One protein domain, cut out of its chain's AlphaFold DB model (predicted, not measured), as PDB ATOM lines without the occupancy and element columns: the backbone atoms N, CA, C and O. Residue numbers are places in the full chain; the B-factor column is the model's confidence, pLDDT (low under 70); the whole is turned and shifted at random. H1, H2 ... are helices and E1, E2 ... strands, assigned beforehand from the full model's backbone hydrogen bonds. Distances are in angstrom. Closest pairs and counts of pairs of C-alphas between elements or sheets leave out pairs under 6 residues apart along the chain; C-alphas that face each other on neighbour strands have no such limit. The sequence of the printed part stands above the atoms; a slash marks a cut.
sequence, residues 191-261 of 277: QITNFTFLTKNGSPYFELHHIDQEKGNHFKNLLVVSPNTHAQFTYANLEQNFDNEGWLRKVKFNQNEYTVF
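AT A GLANCE: This is residues 191 to 261 of the 277 residues of the protein "HNH endonuclease" of Candidatus Methanofastidiosa archaeon (UniProt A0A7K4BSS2). A three-stranded sheet, E3 E4 E5, and a separate two-stranded hairpin, E1 E2, are bridged by one short helix, H1, while a narrow loop round Asn 201 reaches one end of the long axis. The 71 printed residues run E1 E2 H1 E3 E4 E5, both sheets antiparallel; the class is mixed, with under half of the residues in named elements. The whole is compact, radius of gyration of the C-alphas 12.5 A, spanning 40 by 29 by 20 A.

HOW THE PARTS SIT: E3, residues 238 to 242, E4, 248 to 253, and E5, 256 to 259, form a meander, each strand the antiparallel neighbour of the one before; N 239 and O 252 are 3.1 A apart, N 258 and O 251 2.8 A. H1, residues 227 to 235, only grazes this sheet; its closest C-alphas to E4 are Gln 232 and Phe 253, 6.6 A. Every O i to N i+4 pair in H1 is within hydrogen-bond range. E1, residues 207 to 210, and E2, 222 to 225, are a hairpin, N 209 to O 223 2.9 A; both are apart from E3, E4 and E5.

IN THESE COORDINATES: E1 begins at C-alpha 207 (-34.482, 17.491, -30.625) and E5 ends at C-alpha 259 (-30.630, 31.800, -20.307). E4 is 13.9 A long, E3 13.2 A, H1 12.3 A.

THE WHOLE: The C-alphas farthest apart, Asn 201 and Asn 244, are 40.6 A apart. The link E1 to E2 is long; the printed part has no cut, and no printed residue is under 70 in pLDDT.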
ATOM      1  N   GLN A 191     -29.341  23.918 -25.476       98.19
ATOM      2  CA  GLN A 191     -29.015  25.346 -25.370       98.19
ATOM      3  C   GLN A 191     -29.472  26.001 -24.061       98.19
ATOM      4  O   GLN A 191     -28.965  27.054 -23.698       98.19
ATOM      5  N   ILE A 192     -30.426  25.398 -23.352       97.69
ATOM      6  CA  ILE A 192     -31.020  25.971 -22.136       97.69
ATOM      7  C   ILE A 192     -30.400  25.363 -20.879       97.69
ATOM      8  O   ILE A 192     -30.036  26.070 -19.948       97.69
ATOM      9  N   THR A 193     -30.276  24.037 -20.846       96.44
ATOM     10  CA  THR A 193     -29.828  23.307 -19.650       96.44
ATOM     11  C   THR A 193     -28.379  22.844 -19.734       96.44
ATOM     12  O   THR A 193     -27.853  22.333 -18.749       96.44
ATOM     13  N   ASN A 194     -27.733  22.973 -20.901       96.00
ATOM     14  CA  ASN A 194     -26.397  22.439 -21.207       96.00
ATOM     15  C   ASN A 194     -26.275  20.906 -21.045       96.00
ATOM     16  O   ASN A 194     -25.180  20.349 -21.130       96.00
ATOM     17  N   PHE A 195     -27.393  20.209 -20.823       95.31
ATOM     18  CA  PHE A 195     -27.437  18.763 -20.650       95.31
ATOM     19  C   PHE A 195     -27.401  18.043 -22.004       95.31
ATOM     20  O   PHE A 195     -27.979  18.521 -22.983       95.31
ATOM     21  N   THR A 196     -26.769  16.870 -22.047       94.81
ATOM     22  CA  THR A 196     -26.706  15.995 -23.226       94.81
ATOM     23  C   THR A 196     -27.416  14.684 -22.921       94.81
ATOM     24  O   THR A 196     -27.040  13.979 -21.987       94.81
ATOM     25  N   PHE A 197     -28.419  14.333 -23.727       93.19
ATOM     26  CA  PHE A 197     -28.983  12.984 -23.718       93.19
ATOM     27  C   PHE A 197     -28.133  12.071 -24.591       93.19
ATOM     28  O   PHE A 197     -27.623  12.504 -25.619       93.19
ATOM     29  N   LEU A 198     -27.997  10.808 -24.195       93.38
ATOM     30  CA  LEU A 198     -27.305   9.799 -24.988       93.38
ATOM     31  C   LEU A 198     -28.302   8.752 -25.475       93.38
ATOM     32  O   LEU A 198     -29.194   8.323 -24.740       93.38
ATOM     33  N   THR A 199     -28.144   8.330 -26.721       90.50
ATOM     34  CA  THR A 199     -28.810   7.152 -27.270       90.50
ATOM     35  C   THR A 199     -28.210   5.867 -26.686       90.50
ATOM     36  O   THR A 199     -27.163   5.873 -26.037       90.50
ATOM     37  N   LYS A 200     -28.839   4.714 -26.959       91.69
ATOM     38  CA  LYS A 200     -28.353   3.399 -26.495       91.69
ATOM     39  C   LYS A 200     -26.923   3.069 -26.945       91.69
ATOM     40  O   LYS A 200     -26.224   2.350 -26.247       91.69
ATOM     41  N   ASN A 201     -26.497   3.581 -28.098       92.62
ATOM     42  CA  ASN A 201     -25.141   3.429 -28.632       92.62
ATOM     43  C   ASN A 201     -24.160   4.513 -28.138       92.62
ATOM     44  O   ASN A 201     -23.044   4.584 -28.640       92.62
ATOM     45  N   GLY A 202     -24.555   5.351 -27.175       91.19
ATOM     46  CA  GLY A 202     -23.692   6.372 -26.573       91.19
ATOM     47  C   GLY A 202     -23.543   7.657 -27.391       91.19
ATOM     48  O   GLY A 202     -22.817   8.553 -26.968       91.19
ATOM     49  N   SER A 203     -24.225   7.782 -28.532       90.31
ATOM     50  CA  SER A 203     -24.207   9.004 -29.337       90.31
ATOM     51  C   SER A 203     -25.082  10.100 -28.709       90.31
ATOM     52  O   SER A 203     -26.129   9.793 -28.134       90.31
ATOM     53  N   PRO A 204     -24.714  11.387 -28.833       93.12
ATOM     54  CA  PRO A 204     -25.569  12.483 -28.394       93.12
ATOM     55  C   PRO A 204     -26.922  12.494 -29.114       93.12
ATOM     56  O   PRO A 204     -26.995  12.364 -30.336       93.12
ATOM     57  N   TYR A 205     -27.989  12.699 -28.350       92.44
ATOM     58  CA  TYR A 205     -29.355  12.871 -28.822       92.44
ATOM     59  C   TYR A 205     -29.876  14.254 -28.444       92.44
ATOM     60  O   TYR A 205     -29.746  14.694 -27.301       92.44
ATOM     61  N   PHE A 206     -30.504  14.914 -29.408       95.25
ATOM     62  CA  PHE A 206     -31.202  16.176 -29.219       95.25
ATOM     63  C   PHE A 206     -32.404  16.252 -30.159       95.25
ATOM     64  O   PHE A 206     -32.459  15.574 -31.191       95.25
ATOM     65  N   GLU A 207     -33.335  17.125 -29.808       95.38
ATOM     66  CA  GLU A 207     -34.482  17.491 -30.625       95.38
ATOM     67  C   GLU A 207     -34.304  18.921 -31.138       95.38
ATOM     68  O   GLU A 207     -33.656  19.757 -30.500       95.38
ATOM     69  N   LEU A 208     -34.860  19.189 -32.318       96.69
ATOM     70  CA  LEU A 208     -34.914  20.530 -32.885       96.69
ATOM     71  C   LEU A 208     -36.300  21.109 -32.647       96.69
ATOM     72  O   LEU A 208     -37.286  20.587 -33.161       96.69
ATOM     73  N   HIS A 209     -36.352  22.192 -31.880       96.06
ATOM     74  CA  HIS A 209     -37.577  22.921 -31.598       96.06
ATOM     75  C   HIS A 209     -37.679  24.158 -32.493       96.06
ATOM     76  O   HIS A 209     -36.780  24.999 -32.477       96.06
ATOM     77  N   HIS A 210     -38.780  24.295 -33.233       96.12
ATOM     78  CA  HIS A 210     -39.136  25.559 -33.880       96.12
ATOM     79  C   HIS A 210     -39.761  26.493 -32.846       96.12
ATOM     80  O   HIS A 210     -40.817  26.170 -32.308       96.12
ATOM     81  N   ILE A 211     -39.132  27.643 -32.607       95.75
ATOM     82  CA  ILE A 211     -39.637  28.679 -31.694       95.75
ATOM     83  C   ILE A 211     -40.998  29.198 -32.172       95.75
ATOM     84  O   ILE A 211     -41.939  29.299 -31.389       95.75
ATOM     85  N   ASP A 212     -41.098  29.483 -33.470       93.88
ATOM     86  CA  ASP A 212     -42.332  29.784 -34.185       93.88
ATOM     87  C   ASP A 212     -42.528  28.739 -35.290       93.88
ATOM     88  O   ASP A 212     -41.672  28.538 -36.158       93.88
ATOM     89  N   GLN A 213     -43.669  28.052 -35.249       91.06
ATOM     90  CA  GLN A 213     -43.968  26.950 -36.156       91.06
ATOM     91  C   GLN A 213     -44.261  27.395 -37.597       91.06
ATOM     92  O   GLN A 213     -44.159  26.561 -38.503       91.06
ATOM     93  N   GLU A 214     -44.628  28.662 -37.812       92.25
ATOM     94  CA  GLU A 214     -44.912  29.233 -39.137       92.25
ATOM     95  C   GLU A 214     -43.651  29.760 -39.833       92.25
ATOM     96  O   GLU A 214     -43.630  29.934 -41.055       92.25
ATOM     97  N   LYS A 215     -42.578  29.986 -39.071       93.81
ATOM     98  CA  LYS A 215     -41.271  30.389 -39.597       93.81
ATOM     99  C   LYS A 215     -40.460  29.171 -40.035       93.81
ATOM    100  O   LYS A 215     -40.530  28.096 -39.436       93.81
ATOM    101  N   GLY A 216     -39.695  29.348 -41.106       93.00
ATOM    102  CA  GLY A 216     -38.890  28.308 -41.732       93.00
ATOM    103  C   GLY A 216     -37.727  27.819 -40.867       93.00
ATOM    104  O   GLY A 216     -37.566  28.177 -39.693       93.00
ATOM    105  N   ASN A 217     -36.893  26.978 -41.476       95.19
ATOM    106  CA  ASN A 217     -35.721  26.368 -40.849       95.19
ATOM    107  C   ASN A 217     -34.556  27.364 -40.744       95.19
ATOM    108  O   ASN A 217     -33.537  27.218 -41.407       95.19
ATOM    109  N   HIS A 218     -34.719  28.394 -39.918       96.62
ATOM    110  CA  HIS A 218     -33.715  29.429 -39.694       96.62
ATOM    111  C   HIS A 218     -33.053  29.268 -38.320       96.62
ATOM    112  O   HIS A 218     -33.736  28.956 -37.348       96.62
ATOM    113  N   PHE A 219     -31.750  29.545 -38.186       97.06
ATOM    114  CA  PHE A 219     -31.025  29.347 -36.919       97.06
ATOM    115  C   PHE A 219     -31.544  30.193 -35.750       97.06
ATOM    116  O   PHE A 219     -31.561  29.720 -34.621       97.06
ATOM    117  N   LYS A 220     -32.061  31.396 -36.016       97.25
ATOM    118  CA  LYS A 220     -32.779  32.217 -35.016       97.25
ATOM    119  C   LYS A 220     -34.155  31.661 -34.611       97.25
ATOM    120  O   LYS A 220     -34.714  32.101 -33.615       97.25
ATOM    121  N   ASN A 221     -34.709  30.727 -35.386       97.50
ATOM    122  CA  ASN A 221     -36.009  30.092 -35.147       97.50
ATOM    123  C   ASN A 221     -35.890  28.627 -34.684       97.50
ATOM    124  O   ASN A 221     -36.898  27.991 -34.390       97.50
ATOM    125  N   LEU A 222     -34.679  28.074 -34.630       97.69
ATOM    126  CA  LEU A 222     -34.422  26.688 -34.257       97.69
ATOM    127  C   LEU A 222     -33.653  26.635 -32.941       97.69
ATOM    128  O   LEU A 222     -32.677  27.357 -32.761       97.69
ATOM    129  N   LEU A 223     -34.054  25.726 -32.054       97.75
ATOM    130  CA  LEU A 223     -33.318  25.419 -30.834       97.75
ATOM    131  C   LEU A 223     -32.935  23.945 -30.771       97.75
ATOM    132  O   LEU A 223     -33.766  23.063 -30.969       97.75
ATOM    133  N   VAL A 224     -31.684  23.692 -30.404       97.94
ATOM    134  CA  VAL A 224     -31.170  22.395 -29.972       97.94
ATOM    135  C   VAL A 224     -31.551  22.193 -28.511       97.94
ATOM    136  O   VAL A 224     -31.028  22.852 -27.604       97.94
ATOM    137  N   VAL A 225     -32.477  21.272 -28.265       97.75
ATOM    138  CA  VAL A 225     -33.031  21.025 -26.933       97.75
ATOM    139  C   VAL A 225     -32.978  19.552 -26.558       97.75
ATOM    140  O   VAL A 225     -32.959  18.661 -27.402       97.75
ATOM    141  N   SER A 226     -32.943  19.299 -25.251       95.75
ATOM    142  CA  SER A 226     -33.185  17.957 -24.728       95.75
ATOM    143  C   SER A 226     -34.677  17.607 -24.814       95.75
ATOM    144  O   SER A 226     -35.489  18.534 -24.791       95.75
ATOM    145  N   PRO A 227     -35.067  16.318 -24.801       94.38
ATOM    146  CA  PRO A 227     -36.481  15.923 -24.822       94.38
ATOM    147  C   PRO A 227     -37.298  16.531 -23.677       94.38
ATOM    148  O   PRO A 227     -38.424  16.983 -23.866       94.38
ATOM    149  N   ASN A 228     -36.700  16.637 -22.486       95.06
ATOM    150  CA  ASN A 228     -37.346  17.266 -21.331       95.06
ATOM    151  C   ASN A 228     -37.617  18.756 -21.576       95.06
ATOM    152  O   ASN A 228     -38.703  19.253 -21.289       95.06
ATOM    153  N   THR A 229     -36.636  19.474 -22.124       96.69
ATOM    154  CA  THR A 229     -36.794  20.893 -22.464       96.69
ATOM    155  C   THR A 229     -37.765  21.082 -23.633       96.69
ATOM    156  O   THR A 229     -38.571  22.007 -23.606       96.69
ATOM    157  N   HIS A 230     -37.754  20.188 -24.624       96.31
ATOM    158  CA  HIS A 230     -38.714  20.203 -25.727       96.31
ATOM    159  C   HIS A 230     -40.160  20.032 -25.230       96.31
ATOM    160  O   HIS A 230     -41.061  20.771 -25.635       96.31
ATOM    161  N   ALA A 231     -40.384  19.118 -24.280       95.81
ATOM    162  CA  ALA A 231     -41.683  18.953 -23.634       95.81
ATOM    163  C   ALA A 231     -42.118  20.224 -22.881       95.81
ATOM    164  O   ALA A 231     -43.286  20.605 -22.951       95.81
ATOM    165  N   GLN A 232     -41.196  20.929 -22.217       96.69
ATOM    166  CA  GLN A 232     -41.513  22.202 -21.557       96.69
ATOM    167  C   GLN A 232     -41.964  23.280 -22.547       96.69
ATOM    168  O   GLN A 232     -42.943  23.962 -22.269       96.69
ATOM    169  N   PHE A 233     -41.340  23.384 -23.722       96.12
ATOM    170  CA  PHE A 233     -41.827  24.280 -24.776       96.12
ATOM    171  C   PHE A 233     -43.242  23.947 -25.264       96.12
ATOM    172  O   PHE A 233     -43.943  24.830 -25.747       96.12
ATOM    173  N   THR A 234     -43.660  22.686 -25.149       92.88
ATOM    174  CA  THR A 234     -44.977  22.234 -25.618       92.88
ATOM    175  C   THR A 234     -46.073  22.440 -24.571       92.88
ATOM    176  O   THR A 234     -47.200  22.774 -24.926       92.88
ATOM    177  N   TYR A 235     -45.764  22.218 -23.289       95.19
ATOM    178  CA  TYR A 235     -46.784  22.081 -22.242       95.19
ATOM    179  C   TYR A 235     -46.692  23.108 -21.107       95.19
ATOM    180  O   TYR A 235     -47.624  23.197 -20.310       95.19
ATOM    181  N   ALA A 236     -45.586  23.846 -20.973       95.44
ATOM    182  CA  ALA A 236     -45.439  24.841 -19.911       95.44
ATOM    183  C   ALA A 236     -46.033  26.198 -20.309       95.44
ATOM    184  O   ALA A 236     -46.169  26.516 -21.490       95.44
ATOM    185  N   ASN A 237     -46.292  27.044 -19.309       96.44
ATOM    186  CA  ASN A 237     -46.523  28.464 -19.557       96.44
ATOM    187  C   ASN A 237     -45.197  29.099 -19.990       96.44
ATOM    188  O   ASN A 237     -44.241  29.112 -19.210       96.44
ATOM    189  N   LEU A 238     -45.138  29.567 -21.234       96.69
ATOM    190  CA  LEU A 238     -43.912  29.983 -21.901       96.69
ATOM    191  C   LEU A 238     -43.864  31.503 -22.074       96.69
ATOM    192  O   LEU A 238     -44.720  32.082 -22.738       96.69
ATOM    193  N   GLU A 239     -42.815  32.131 -21.546       97.75
ATOM    194  CA  GLU A 239     -42.427  33.499 -21.907       97.75
ATOM    195  C   GLU A 239     -41.072  33.449 -22.631       97.75
ATOM    196  O   GLU A 239     -40.158  32.728 -22.219       97.75
ATOM    197  N   GLN A 240     -40.938  34.206 -23.721       97.69
ATOM    198  CA  GLN A 240     -39.748  34.249 -24.574       97.69
ATOM    199  C   GLN A 240     -39.233  35.683 -24.672       97.69
ATOM    200  O   GLN A 240     -40.012  36.612 -24.876       97.69
ATOM    201  N   ASN A 241     -37.917  35.866 -24.557       98.06
ATOM    202  CA  ASN A 241     -37.277  37.171 -24.679       98.06
ATOM    203  C   ASN A 241     -36.142  37.112 -25.711       98.06
ATOM    204  O   ASN A 241     -35.209  36.310 -25.576       98.06
ATOM    205  N   PHE A 242     -36.249  37.958 -26.734       98.19
ATOM    206  CA  PHE A 242     -35.314  38.051 -27.851       98.19
ATOM    207  C   PHE A 242     -34.493  39.337 -27.761       98.19
ATOM    208  O   PHE A 242     -34.968  40.348 -27.247       98.19
ATOM    209  N   ASP A 243     -33.275  39.308 -28.294       97.31
ATOM    210  CA  ASP A 243     -32.496  40.528 -28.500       97.31
ATOM    211  C   ASP A 243     -32.909  41.288 -29.774       97.31
ATOM    212  O   ASP A 243     -33.766  40.857 -30.549       97.31
ATOM    213  N   ASN A 244     -32.252  42.427 -30.010       96.00
ATOM    214  CA  ASN A 244     -32.490  43.281 -31.177       96.00
ATOM    215  C   ASN A 244     -32.069  42.636 -32.510       96.00
ATOM    216  O   ASN A 244     -32.462  43.118 -33.570       96.00
ATOM    217  N   GLU A 245     -31.265  41.572 -32.475       94.19
ATOM    218  CA  GLU A 245     -30.849  40.816 -33.660       94.19
ATOM    219  C   GLU A 245     -31.792  39.631 -33.942       94.19
ATOM    220  O   GLU A 245     -31.644  38.953 -34.964       94.19
ATOM    221  N   GLY A 246     -32.784  39.393 -33.077       95.50
ATOM    222  CA  GLY A 246     -33.780  38.332 -33.204       95.50
ATOM    223  C   GLY A 246     -33.353  36.988 -32.614       95.50
ATOM    224  O   GLY A 246     -34.000  35.979 -32.892       95.50
ATOM    225  N   TRP A 247     -32.286  36.936 -31.815       97.62
ATOM    226  CA  TRP A 247     -31.877  35.729 -31.098       97.62
ATOM    227  C   TRP A 247     -32.651  35.585 -29.795       97.62
ATOM    228  O   TRP A 247     -32.710  36.513 -28.991       97.62
ATOM    229  N   LEU A 248     -33.193  34.395 -29.535       98.19
ATOM    230  CA  LEU A 248     -33.790  34.080 -28.242       98.19
ATOM    231  C   LEU A 248     -32.695  34.045 -27.171       98.19
ATOM    232  O   LEU A 248     -31.771  33.236 -27.263       98.19
ATOM    233  N   ARG A 249     -32.793  34.914 -26.163       98.25
ATOM    234  CA  ARG A 249     -31.791  35.049 -25.094       98.25
ATOM    235  C   ARG A 249     -32.247  34.457 -23.777       98.25
ATOM    236  O   ARG A 249     -31.421  33.938 -23.028       98.25
ATOM    237  N   LYS A 250     -33.547  34.511 -23.494       98.38
ATOM    238  CA  LYS A 250     -34.124  33.931 -22.282       98.38
ATOM    239  C   LYS A 250     -35.452  33.259 -22.569       98.38
ATOM    240  O   LYS A 250     -36.219  33.707 -23.423       98.38
ATOM    241  N   VAL A 251     -35.721  32.209 -21.805       97.94
ATOM    242  CA  VAL A 251     -37.023  31.548 -21.750       97.94
ATOM    243  C   VAL A 251     -37.432  31.357 -20.307       97.94
ATOM    244  O   VAL A 251     -36.599  31.069 -19.450       97.94
ATOM    245  N   LYS A 252     -38.725  31.478 -20.045       98.12
ATOM    246  CA  LYS A 252     -39.303  31.163 -18.749       98.12
ATOM    247  C   LYS A 252     -40.332  30.064 -18.931       98.12
ATOM    248  O   LYS A 252     -41.278  30.224 -19.698       98.12
ATOM    249  N   PHE A 253     -40.126  28.958 -18.225       97.69
ATOM    250  CA  PHE A 253     -41.073  27.853 -18.155       97.69
ATOM    251  C   PHE A 253     -41.758  27.899 -16.795       97.69
ATOM    252  O   PHE A 253     -41.142  27.630 -15.757       97.69
ATOM    253  N   ASN A 254     -43.044  28.240 -16.794       95.75
ATOM    254  CA  ASN A 254     -43.819  28.518 -15.591       95.75
ATOM    255  C   ASN A 254     -43.191  29.667 -14.782       95.75
ATOM    256  O   ASN A 254     -43.294  30.825 -15.173       95.75
ATOM    257  N   GLN A 255     -42.537  29.366 -13.657       95.19
ATOM    258  CA  GLN A 255     -41.884  30.362 -12.798       95.19
ATOM    259  C   GLN A 255     -40.355  30.361 -12.914       95.19
ATOM    260  O   GLN A 255     -39.707  31.224 -12.331       95.19
ATOM    261  N   ASN A 256     -39.774  29.427 -13.670       96.75
ATOM    262  CA  ASN A 256     -38.327  29.262 -13.761       96.75
ATOM    263  C   ASN A 256     -37.793  29.916 -15.037       96.75
ATOM    264  O   ASN A 256     -38.177  29.516 -16.136       96.75
ATOM    265  N   GLU A 257     -36.908  30.900 -14.881       97.88
ATOM    266  CA  GLU A 257     -36.219  31.580 -15.981       97.88
ATOM    267  C   GLU A 257     -34.869  30.914 -16.278       97.88
ATOM    268  O   GLU A 257     -34.120  30.553 -15.369       97.88
ATOM    269  N   TYR A 258     -34.544  30.795 -17.563       98.25
ATOM    270  CA  TYR A 258     -33.296  30.242 -18.062       98.25
ATOM    271  C   TYR A 258     -32.695  31.144 -19.139       98.25
ATOM    272  O   TYR A 258     -33.409  31.751 -19.940       98.25
ATOM    273  N   THR A 259     -31.364  31.184 -19.192       98.12
ATOM    274  CA  THR A 259     -30.630  31.800 -20.307       98.12
ATOM    275  C   THR A 259     -30.476  30.787 -21.436       98.12
ATOM    276  O   THR A 259     -30.286  29.598 -21.188       98.12
ATOM    277  N   VAL A 260     -30.552  31.259 -22.675       98.31
ATOM    278  CA  VAL A 260     -30.336  30.449 -23.874       98.31
ATOM    279  C   VAL A 260     -28.922  30.697 -24.381       98.31
ATOM    280  O   VAL A 260     -28.566  31.815 -24.745       98.31
ATOM    281  N   PHE A 261     -28.110  29.645 -24.412       98.06
ATOM    282  CA  PHE A 261     -26.783  29.682 -25.007       98.06
ATOM    283  C   PHE A 261     -26.889  29.764 -26.534       98.06
ATOM    284  O   PHE A 261     -27.460  28.872 -27.171       98.06
TER     285      PHE A 261